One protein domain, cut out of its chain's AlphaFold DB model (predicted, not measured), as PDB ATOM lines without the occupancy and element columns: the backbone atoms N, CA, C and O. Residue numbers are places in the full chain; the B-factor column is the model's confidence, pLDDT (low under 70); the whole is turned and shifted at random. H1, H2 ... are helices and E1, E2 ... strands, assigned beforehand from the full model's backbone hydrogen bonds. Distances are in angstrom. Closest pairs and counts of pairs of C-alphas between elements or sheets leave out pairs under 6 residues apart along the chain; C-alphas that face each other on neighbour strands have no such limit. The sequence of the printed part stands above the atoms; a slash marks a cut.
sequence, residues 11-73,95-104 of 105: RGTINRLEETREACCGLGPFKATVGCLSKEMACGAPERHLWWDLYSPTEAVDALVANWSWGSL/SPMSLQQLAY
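This is residues 11 to 73 and 95 to 104 of the 105 residues of an uncharacterized protein of Panicum miliaceum (UniProt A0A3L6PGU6). With little regular structure, the domain is a loose rod: the short parallel strand pair E1 E2 and the looping residues 24 to 48 make one end, and H1 runs away from E2. Residues 97 to 104, with H2, stick out at the other end. The 73 printed residues hold E1, E2, H1, H2 in that order, a mixed class with 27 residues in named elements; the radius of gyration of the C-alphas is 16.2 A and the spans are 51 by 20 by 19 A.

E1, residues 19 to 23, and E2, residues 49 to 53, are parallel neighbours at 12 degrees, with N 50 and O 19 2.9 A apart, within hydrogen-bond range. The closest C-alphas of E2 and H1, residues 59 to 70, are those of Leu 50 and Val 61, 6.3 A apart. H2, residues 99 to 103, is apart from E1, E2 and H1. In H1 and H2 every O i to N i+4 pair is within hydrogen-bond range.

E1 begins at C-alpha 19 (-50.365, -40.355, -29.291) and measures 8.0 A, E2 9.9 A. H1 measures 15.8 A, and H2, 6.5 A, ends at C-alpha 103 (-64.196, -70.848, -10.769).

The C-alphas of Glu 40 and Tyr 104, the two farthest apart, are 53.7 A apart. Residues 74 to 94 are not printed, and C-alphas 73 and 95 are 10.9 A apart across this cut. E1 to E2 is a long link. The model's pLDDT is under 70 in residues 11 to 15, 71 to 73 and 95 to 104.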
ATOM      1  N   ARG A  11     -61.402 -47.811 -19.711       46.47
ATOM      2  CA  ARG A  11     -61.947 -46.617 -20.362       46.47
ATOM      3  C   ARG A  11     -61.769 -45.312 -19.576       46.47
ATOM      4  O   ARG A  11     -62.198 -44.277 -20.070       46.47
ATOM      5  N   GLY A  12     -61.188 -45.338 -18.372       48.09
ATOM      6  CA  GLY A  12     -61.087 -44.164 -17.488       48.09
ATOM      7  C   GLY A  12     -59.800 -43.340 -17.623       48.09
ATOM      8  O   GLY A  12     -59.851 -42.118 -17.525       48.09
ATOM      9  N   THR A  13     -58.650 -43.976 -17.872       52.22
ATOM     10  CA  THR A  13     -57.332 -43.306 -17.856       52.22
ATOM     11  C   THR A  13     -56.604 -43.305 -19.199       52.22
ATOM     12  O   THR A  13     -55.861 -42.365 -19.473       52.22
ATOM     13  N   ILE A  14     -56.862 -44.281 -20.081       53.06
ATOM     14  CA  ILE A  14     -56.276 -44.315 -21.436       53.06
ATOM     15  C   ILE A  14     -56.756 -43.135 -22.294       53.06
ATOM     16  O   ILE A  14     -56.024 -42.694 -23.171       53.06
ATOM     17  N   ASN A  15     -57.922 -42.547 -21.999       55.59
ATOM     18  CA  ASN A  15     -58.453 -41.402 -22.754       55.59
ATOM     19  C   ASN A  15     -57.576 -40.137 -22.677       55.59
ATOM     20  O   ASN A  15     -57.881 -39.167 -23.364       55.59
ATOM     21  N   ARG A  16     -56.542 -40.104 -21.820       71.12
ATOM     22  CA  ARG A  16     -55.581 -38.992 -21.754       71.12
ATOM     23  C   ARG A  16     -54.345 -39.215 -22.645       71.12
ATOM     24  O   ARG A  16     -53.636 -38.254 -22.923       71.12
ATOM     25  N   LEU A  17     -54.092 -40.446 -23.100       86.19
ATOM     26  CA  LEU A  17     -53.047 -40.738 -24.083       86.19
ATOM     27  C   LEU A  17     -53.611 -40.468 -25.479       86.19
ATOM     28  O   LEU A  17     -54.553 -41.126 -25.916       86.19
ATOM     29  N   GLU A  18     -53.046 -39.479 -26.156       92.88
ATOM     30  CA  GLU A  18     -53.488 -39.038 -27.479       92.88
ATOM     31  C   GLU A  18     -52.627 -39.673 -28.576       92.88
ATOM     32  O   GLU A  18     -53.156 -40.087 -29.606       92.88
ATOM     33  N   GLU A  19     -51.320 -39.816 -28.328       93.88
ATOM     34  CA  GLU A  19     -50.365 -40.355 -29.291       93.88
ATOM     35  C   GLU A  19     -49.806 -41.706 -28.829       93.88
ATOM     36  O   GLU A  19     -49.217 -41.839 -27.756       93.88
ATOM     37  N   THR A  20     -50.016 -42.741 -29.643       92.88
ATOM     38  CA  THR A  20     -49.700 -44.143 -29.297       92.88
ATOM     39  C   THR A  20     -48.691 -44.791 -30.239       92.88
ATOM     40  O   THR A  20     -48.210 -45.892 -29.963       92.88
ATOM     41  N   ARG A  21     -48.379 -44.135 -31.358       93.69
ATOM     42  CA  ARG A  21     -47.510 -44.631 -32.424       93.69
ATOM     43  C   ARG A  21     -46.157 -43.940 -32.404       93.69
ATOM     44  O   ARG A  21     -45.149 -44.629 -32.479       93.69
ATOM     45  N   GLU A  22     -46.127 -42.615 -32.319       95.31
ATOM     46  CA  GLU A  22     -44.884 -41.845 -32.259       95.31
ATOM     47  C   GLU A  22     -44.377 -41.694 -30.821       95.31
ATOM     48  O   GLU A  22     -45.153 -41.490 -29.887       95.31
ATOM     49  N   ALA A  23     -43.058 -41.770 -30.635       96.94
ATOM     50  CA  ALA A  23     -42.431 -41.453 -29.357       96.94
ATOM     51  C   ALA A  23     -42.378 -39.939 -29.108       96.94
ATOM     52  O   ALA A  23     -42.328 -39.131 -30.036       96.94
ATOM     53  N   CYS A  24     -42.361 -39.522 -27.844       97.62
ATOM     54  CA  CYS A  24     -42.246 -38.107 -27.503       97.62
ATOM     55  C   CYS A  24     -40.876 -37.530 -27.902       97.62
ATOM     56  O   CYS A  24     -40.809 -36.405 -28.405       97.62
ATOM     57  N   CYS A  25     -39.801 -38.300 -27.728       97.94
ATOM     58  CA  CYS A  25     -38.429 -37.922 -28.043       97.94
ATOM     59  C   CYS A  25     -37.736 -38.983 -28.909       97.94
ATOM     60  O   CYS A  25     -37.852 -40.178 -28.661       97.94
ATOM     61  N   GLY A  26     -36.974 -38.533 -29.907       96.56
ATOM     62  CA  GLY A  26     -36.164 -39.402 -30.758       96.56
ATOM     63  C   GLY A  26     -36.141 -38.949 -32.213       96.56
ATOM     64  O   GLY A  26     -36.680 -37.898 -32.568       96.56
ATOM     65  N   LEU A  27     -35.490 -39.741 -33.061       95.62
ATOM     66  CA  LEU A  27     -35.351 -39.479 -34.498       95.62
ATOM     67  C   LEU A  27     -35.755 -40.693 -35.337       95.62
ATOM     68  O   LEU A  27     -35.810 -41.828 -34.854       95.62
ATOM     69  N   GLY A  28     -35.990 -40.436 -36.625       94.94
ATOM     70  CA  GLY A  28     -36.391 -41.439 -37.610       94.94
ATOM     71  C   GLY A  28     -37.884 -41.782 -37.556       94.94
ATOM     72  O   GLY A  28     -38.652 -41.096 -36.875       94.94
ATOM     73  N   PRO A  29     -38.321 -42.820 -38.293       95.81
ATOM     74  CA  PRO A  29     -39.705 -43.286 -38.282       95.81
ATOM     75  C   PRO A  29     -40.236 -43.502 -36.863       95.81
ATOM     76  O   PRO A  29     -39.567 -44.124 -36.035       95.81
ATOM     77  N   PHE A  30     -41.423 -42.953 -36.586       95.44
ATOM     78  CA  PHE A  30     -42.081 -42.975 -35.271       95.44
ATOM     79  C   PHE A  30     -41.236 -42.411 -34.114       95.44
ATOM     80  O   PHE A  30     -41.543 -42.668 -32.953       95.44
ATOM     81  N   LYS A  31     -40.156 -41.671 -34.419       95.56
ATOM     82  CA  LYS A  31     -39.120 -41.242 -33.462       95.56
ATOM     83  C   LYS A  31     -38.480 -42.410 -32.696       95.56
ATOM     84  O   LYS A  31     -38.031 -42.254 -31.568       95.56
ATOM     85  N   ALA A  32     -38.418 -43.582 -33.329       92.56
ATOM     86  CA  ALA A  32     -37.996 -44.835 -32.708       92.56
ATOM     87  C   ALA A  32     -36.767 -45.471 -33.385       92.56
ATOM     88  O   ALA A  32     -36.531 -46.668 -33.253       92.56
ATOM     89  N   THR A  33     -35.980 -44.705 -34.145       93.81
ATOM     90  CA  THR A  33     -34.711 -45.201 -34.724       93.81
ATOM     91  C   THR A  33     -33.512 -44.833 -33.863       93.81
ATOM     92  O   THR A  33     -32.578 -45.616 -33.724       93.81
ATOM     93  N   VAL A  34     -33.546 -43.643 -33.268       94.94
ATOM     94  CA  VAL A  34     -32.536 -43.155 -32.327       94.94
ATOM     95  C   VAL A  34     -33.270 -42.595 -31.120       94.94
ATOM     96  O   VAL A  34     -34.248 -41.867 -31.293       94.94
ATOM     97  N   GLY A  35     -32.800 -42.954 -29.924       93.69
ATOM     98  CA  GLY A  35     -33.360 -42.489 -28.659       93.69
ATOM     99  C   GLY A  35     -33.139 -40.999 -28.435       93.69
ATOM    100  O   GLY A  35     -32.605 -40.284 -29.287       93.69
ATOM    101  N   CYS A  36     -33.561 -40.521 -27.273       96.50
ATOM    102  CA  CYS A  36     -33.454 -39.109 -26.948       96.50
ATOM    103  C   CYS A  36     -31.978 -38.695 -26.781       96.50
ATOM    104  O   CYS A  36     -31.274 -39.251 -25.940       96.50
ATOM    105  N   LEU A  37     -31.492 -37.726 -27.570       95.75
ATOM    106  CA  LEU A  37     -30.106 -37.228 -27.463       95.75
ATOM    107  C   LEU A  37     -29.998 -35.964 -26.602       95.75
ATOM    108  O   LEU A  37     -28.953 -35.710 -26.006       95.75
ATOM    109  N   SER A  38     -31.065 -35.167 -26.529       95.62
ATOM    110  CA  SER A  38     -31.151 -33.984 -25.673       95.62
ATOM    111  C   SER A  38     -32.606 -33.680 -25.307       95.62
ATOM    112  O   SER A  38     -33.537 -34.140 -25.972       95.62
ATOM    113  N   LYS A  39     -32.821 -32.893 -24.247       91.62
ATOM    114  CA  LYS A  39     -34.169 -32.582 -23.747       91.62
ATOM    115  C   LYS A  39     -34.964 -31.705 -24.718       91.62
ATOM    116  O   LYS A  39     -36.184 -31.798 -24.765       91.62
ATOM    117  N   GLU A  40     -34.284 -30.887 -25.515       96.12
ATOM    118  CA  GLU A  40     -34.888 -29.977 -26.494       96.12
ATOM    119  C   GLU A  40     -35.577 -30.729 -27.644       96.12
ATOM    120  O   GLU A  40     -36.416 -30.159 -28.336       96.12
ATOM    121  N   MET A  41     -35.245 -32.008 -27.841       95.69
ATOM    122  CA  MET A  41     -35.895 -32.882 -28.821       95.69
ATOM    123  C   MET A  41     -37.236 -33.444 -28.338       95.69
ATOM    124  O   MET A  41     -37.982 -34.011 -29.141       95.69
ATOM    125  N   ALA A  42     -37.527 -33.349 -27.040       97.19
ATOM    126  CA  ALA A  42     -38.753 -33.885 -26.478       97.19
ATOM    127  C   ALA A  42     -39.972 -33.075 -26.940       97.19
ATOM    128  O   ALA A  42     -39.932 -31.854 -27.101       97.19
ATOM    129  N   CYS A  43     -41.084 -33.773 -27.130       96.19
ATOM    130  CA  CYS A  43     -42.376 -33.164 -27.395       96.19
ATOM    131  C   CYS A  43     -42.839 -32.262 -26.232       96.19
ATOM    132  O   CYS A  43     -42.434 -32.431 -25.083       96.19
ATOM    133  N   GLY A  44     -43.740 -31.316 -26.516       97.12
ATOM    134  CA  GLY A  44     -44.253 -30.381 -25.504       97.12
ATOM    135  C   GLY A  44     -45.235 -30.984 -24.491       97.12
ATOM    136  O   GLY A  44     -45.508 -30.345 -23.481       97.12
ATOM    137  N   ALA A  45     -45.765 -32.183 -24.756       95.69
ATOM    138  CA  ALA A  45     -46.728 -32.878 -23.894       95.69
ATOM    139  C   ALA A  45     -46.400 -34.387 -23.776       95.69
ATOM    140  O   ALA A  45     -47.087 -35.222 -24.387       95.69
ATOM    141  N   PRO A  46     -45.334 -34.761 -23.036       94.62
ATOM    142  CA  PRO A  46     -44.948 -36.160 -22.840       94.62
ATOM    143  C   PRO A  46     -46.041 -37.000 -22.178       94.62
ATOM    144  O   PRO A  46     -46.188 -38.176 -22.480       94.62
ATOM    145  N   GLU A  47     -46.869 -36.396 -21.328       92.81
ATOM    146  CA  GLU A  47     -47.957 -37.064 -20.611       92.81
ATOM    147  C   GLU A  47     -49.094 -37.565 -21.514       92.81
ATOM    148  O   GLU A  47     -49.950 -38.324 -21.059       92.81
ATOM    149  N   ARG A  48     -49.115 -37.137 -22.783       94.31
ATOM    150  CA  ARG A  48     -50.095 -37.570 -23.793       94.31
ATOM    151  C   ARG A  48     -49.530 -38.578 -24.785       94.31
ATOM    152  O   ARG A  48     -50.268 -39.025 -25.659       94.31
ATOM    153  N   HIS A  49     -48.250 -38.926 -24.661       94.69
ATOM    154  CA  HIS A  49     -47.602 -39.941 -25.484       94.69
ATOM    155  C   HIS A  49     -47.488 -41.245 -24.704       94.69
ATOM    156  O   HIS A  49     -47.177 -41.250 -23.512       94.69
ATOM    157  N   LEU A  50     -47.717 -42.365 -25.385       94.44
ATOM    158  CA  LEU A  50     -47.500 -43.682 -24.798       94.44
ATOM    159  C   LEU A  50     -45.999 -43.961 -24.618       94.44
ATOM    160  O   LEU A  50     -45.585 -44.473 -23.581       94.44
ATOM    161  N   TRP A  51     -45.190 -43.578 -25.608       96.19
ATOM    162  CA  TRP A  51     -43.750 -43.838 -25.649       96.19
ATOM    163  C   TRP A  51     -42.941 -42.568 -25.372       96.19
ATOM    164  O   TRP A  51     -43.194 -41.519 -25.971       96.19
ATOM    165  N   TRP A  52     -41.955 -42.658 -24.481       97.12
ATOM    166  CA  TRP A  52     -40.995 -41.586 -24.221       97.12
ATOM    167  C   TRP A  52     -39.949 -41.528 -25.331       97.12
ATOM    168  O   TRP A  52     -39.877 -40.544 -26.061       97.12
ATOM    169  N   ASP A  53     -39.197 -42.612 -25.482       95.62
ATOM    170  CA  ASP A  53     -38.246 -42.886 -26.553       95.62
ATOM    171  C   ASP A  53     -38.215 -44.403 -26.809       95.62
ATOM    172  O   ASP A  53     -39.076 -45.125 -26.310       95.62
ATOM    173  N   LEU A  54     -37.284 -44.880 -27.640       88.06
ATOM    174  CA  LEU A  54     -37.030 -46.297 -27.964       88.06
ATOM    175  C   LEU A  54     -37.571 -47.314 -26.932       88.06
ATOM    176  O   LEU A  54     -36.908 -47.607 -25.945       88.06
ATOM    177  N   TYR A  55     -38.749 -47.893 -27.189       86.50
ATOM    178  CA  TYR A  55     -39.433 -48.897 -26.346       86.50
ATOM    179  C   TYR A  55     -39.689 -48.513 -24.873       86.50
ATOM    180  O   TYR A  55     -40.263 -49.318 -24.136       86.50
ATOM    181  N   SER A  56     -39.313 -47.313 -24.439       93.94
ATOM    182  CA  SER A  56     -39.536 -46.816 -23.087       93.94
ATOM    183  C   SER A  56     -40.931 -46.196 -22.999       93.94
ATOM    184  O   SER A  56     -41.248 -45.301 -23.793       93.94
ATOM    185  N   PRO A  57     -41.787 -46.613 -22.056       94.88
ATOM    186  CA  PRO A  57     -43.019 -45.889 -21.766       94.88
ATOM    187  C   PRO A  57     -42.724 -44.487 -21.210       94.88
ATOM    188  O   PRO A  57     -41.627 -44.198 -20.732       94.88
ATOM    189  N   THR A  58     -43.703 -43.587 -21.287       95.69
ATOM    190  CA  THR A  58     -43.636 -42.306 -20.569       95.69
ATOM    191  C   THR A  58     -43.917 -42.492 -19.081       95.69
ATOM    192  O   THR A  58     -44.592 -43.439 -18.680       95.69
ATOM    193  N   GLU A  59     -43.486 -41.533 -18.257       93.75
ATOM    194  CA  GLU A  59     -43.789 -41.512 -16.817       93.75
ATOM    195  C   GLU A  59     -45.299 -41.622 -16.540       93.75
ATOM    196  O   GLU A  59     -45.722 -42.282 -15.593       93.75
ATOM    197  N   ALA A  60     -46.132 -41.025 -17.400       88.81
ATOM    198  CA  ALA A  60     -47.582 -41.142 -17.301       88.81
ATOM    199  C   ALA A  60     -48.047 -42.600 -17.451       88.81
ATOM    200  O   ALA A  60     -48.907 -43.048 -16.694       88.81
ATOM    201  N   VAL A  61     -47.472 -43.351 -18.393       90.94
ATOM    202  CA  VAL A  61     -47.777 -44.773 -18.590       90.94
ATOM    203  C   VAL A  61     -47.209 -45.624 -17.455       90.94
ATOM    204  O   VAL A  61     -47.927 -46.483 -16.943       90.94
ATOM    205  N   ASP A  62     -45.987 -45.352 -16.996       91.50
ATOM    206  CA  ASP A  62     -45.398 -46.049 -15.847       91.50
ATOM    207  C   ASP A  62     -46.242 -45.871 -14.580       91.50
ATOM    208  O   ASP A  62     -46.532 -46.844 -13.883       91.50
ATOM    209  N   ALA A  63     -46.720 -44.654 -14.307       84.00
ATOM    210  CA  ALA A  63     -47.603 -44.378 -13.178       84.00
ATOM    211  C   ALA A  63     -48.943 -45.120 -13.294       84.00
ATOM    212  O   ALA A  63     -49.467 -45.618 -12.294       84.00
ATOM    213  N   LEU A  64     -49.497 -45.231 -14.506       82.31
ATOM    214  CA  LEU A  64     -50.717 -46.003 -14.750       82.31
ATOM    215  C   LEU A  64     -50.504 -47.491 -14.471       82.31
ATOM    216  O   LEU A  64     -51.299 -48.086 -13.743       82.31
ATOM    217  N   VAL A  65     -49.426 -48.073 -15.001       83.50
ATOM    218  CA  VAL A  65     -49.084 -49.483 -14.775       83.50
ATOM    219  C   VAL A  65     -48.824 -49.735 -13.293       83.50
ATOM    220  O   VAL A  65     -49.410 -50.654 -12.728       83.50
ATOM    221  N   ALA A  66     -48.035 -48.888 -12.631       80.56
ATOM    222  CA  ALA A  66     -47.767 -49.000 -11.201       80.56
ATOM    223  C   ALA A  66     -49.055 -48.915 -10.370       80.56
ATOM    224  O   ALA A  66     -49.254 -49.711  -9.453       80.56
ATOM    225  N   ASN A  67     -49.966 -48.001 -10.710       74.69
ATOM    226  CA  ASN A  67     -51.255 -47.906 -10.041       74.69
ATOM    227  C   ASN A  67     -52.120 -49.159 -10.261       74.69
ATOM    228  O   ASN A  67     -52.797 -49.612  -9.341       74.69
ATOM    229  N   TRP A  68     -52.091 -49.755 -11.454       72.44
ATOM    230  CA  TRP A  68     -52.785 -51.021 -11.707       72.44
ATOM    231  C   TRP A  68     -52.158 -52.193 -10.955       72.44
ATOM    232  O   TRP A  68     -52.883 -53.059 -10.470       72.44
ATOM    233  N   SER A  69     -50.830 -52.223 -10.836       79.44
ATOM    234  CA  SER A  69     -50.105 -53.290 -10.145       79.44
ATOM    235  C   SER A  69     -50.232 -53.205  -8.623       79.44
ATOM    236  O   SER A  69     -50.354 -54.235  -7.965       79.44
ATOM    237  N   TRP A  70     -50.219 -51.995  -8.061       76.81
ATOM    238  CA  TRP A  70     -50.052 -51.774  -6.619       76.81
ATOM    239  C   TRP A  70     -51.197 -50.999  -5.958       76.81
ATOM    240  O   TRP A  70     -51.186 -50.819  -4.739       76.81
ATOM    241  N   GLY A  71     -52.213 -50.567  -6.714       66.38
ATOM    242  CA  GLY A  71     -53.327 -49.759  -6.201       66.38
ATOM    243  C   GLY A  71     -54.103 -50.417  -5.055       66.38
ATOM    244  O   GLY A  71     -54.641 -49.718  -4.199       66.38
ATOM    245  N   SER A  72     -54.096 -51.751  -4.966       56.56
ATOM    246  CA  SER A  72     -54.718 -52.499  -3.866       56.56
ATOM    247  C   SER A  72     -53.925 -52.467  -2.549       56.56
ATOM    248  O   SER A  72     -54.541 -52.589  -1.492       56.56
ATOM    249  N   LEU A  73     -52.598 -52.250  -2.554       53.09
ATOM    250  CA  LEU A  73     -51.783 -52.242  -1.320       53.09
ATOM    251  C   LEU A  73     -51.949 -50.969  -0.485       53.09
ATOM    252  O   LEU A  73     -51.687 -50.986   0.720       53.09
ATOM    253  N   SER A  95     -60.209 -54.297  -8.777       51.25
ATOM    254  CA  SER A  95     -60.147 -55.247  -7.666       51.25
ATOM    255  C   SER A  95     -59.619 -56.578  -8.219       51.25
ATOM    256  O   SER A  95     -60.090 -57.006  -9.278       51.25
ATOM    257  N   PRO A  96     -58.654 -57.245  -7.560       50.59
ATOM    258  CA  PRO A  96     -58.254 -58.586  -7.967       50.59
ATOM    259  C   PRO A  96     -59.487 -59.500  -7.941       50.59
ATOM    260  O   PRO A  96     -60.230 -59.508  -6.958       50.59
ATOM    261  N   MET A  97     -59.732 -60.244  -9.026       48.38
ATOM    262  CA  MET A  97     -60.799 -61.247  -9.034       48.38
ATOM    263  C   MET A  97     -60.495 -62.278  -7.949       48.38
ATOM    264  O   MET A  97     -59.383 -62.806  -7.883       48.38
ATOM    265  N   SER A  98     -61.474 -62.573  -7.096       56.50
ATOM    266  CA  SER A  98     -61.312 -63.665  -6.138       56.50
ATOM    267  C   SER A  98     -61.202 -64.997  -6.889       56.50
ATOM    268  O   SER A  98     -61.797 -65.172  -7.955       56.50
ATOM    269  N   LEU A  99     -60.488 -65.974  -6.317       50.19
ATOM    270  CA  LEU A  99     -60.420 -67.336  -6.875       50.19
ATOM    271  C   LEU A  99     -61.816 -67.944  -7.094       50.19
ATOM    272  O   LEU A  99     -62.012 -68.743  -8.003       50.19
ATOM    273  N   GLN A 100     -62.801 -67.518  -6.300       52.66
ATOM    274  CA  GLN A 100     -64.195 -67.923  -6.445       52.66
ATOM    275  C   GLN A 100     -64.808 -67.391  -7.748       52.66
ATOM    276  O   GLN A 100     -65.508 -68.126  -8.428       52.66
ATOM    277  N   GLN A 101     -64.502 -66.159  -8.159       53.44
ATOM    278  CA  GLN A 101     -65.017 -65.586  -9.410       53.44
ATOM    279  C   GLN A 101     -64.382 -66.196 -10.667       53.44
ATOM    280  O   GLN A 101     -65.027 -66.216 -11.710       53.44
ATOM    281  N   LEU A 102     -63.163 -66.733 -10.568       51.41
ATOM    282  CA  LEU A 102     -62.525 -67.496 -11.650       51.41
ATOM    283  C   LEU A 102     -63.149 -68.888 -11.835       51.41
ATOM    284  O   LEU A 102     -63.159 -69.412 -12.944       51.41
ATOM    285  N   ALA A 103     -63.668 -69.485 -10.760       47.91
ATOM    286  CA  ALA A 103     -64.196 -70.848 -10.769       47.91
ATOM    287  C   ALA A 103     -65.629 -70.973 -11.327       47.91
ATOM    288  O   ALA A 103     -66.054 -72.080 -11.645       47.91
ATOM    289  N   TYR A 104     -66.369 -69.865 -11.448       47.09
ATOM    290  CA  TYR A 104     -67.769 -69.838 -11.908       47.09
ATOM    291  C   TYR A 104     -67.962 -69.138 -13.272       47.09
ATOM    292  O   TYR A 104     -69.061 -68.665 -13.565       47.09
TER     293      TYR A 104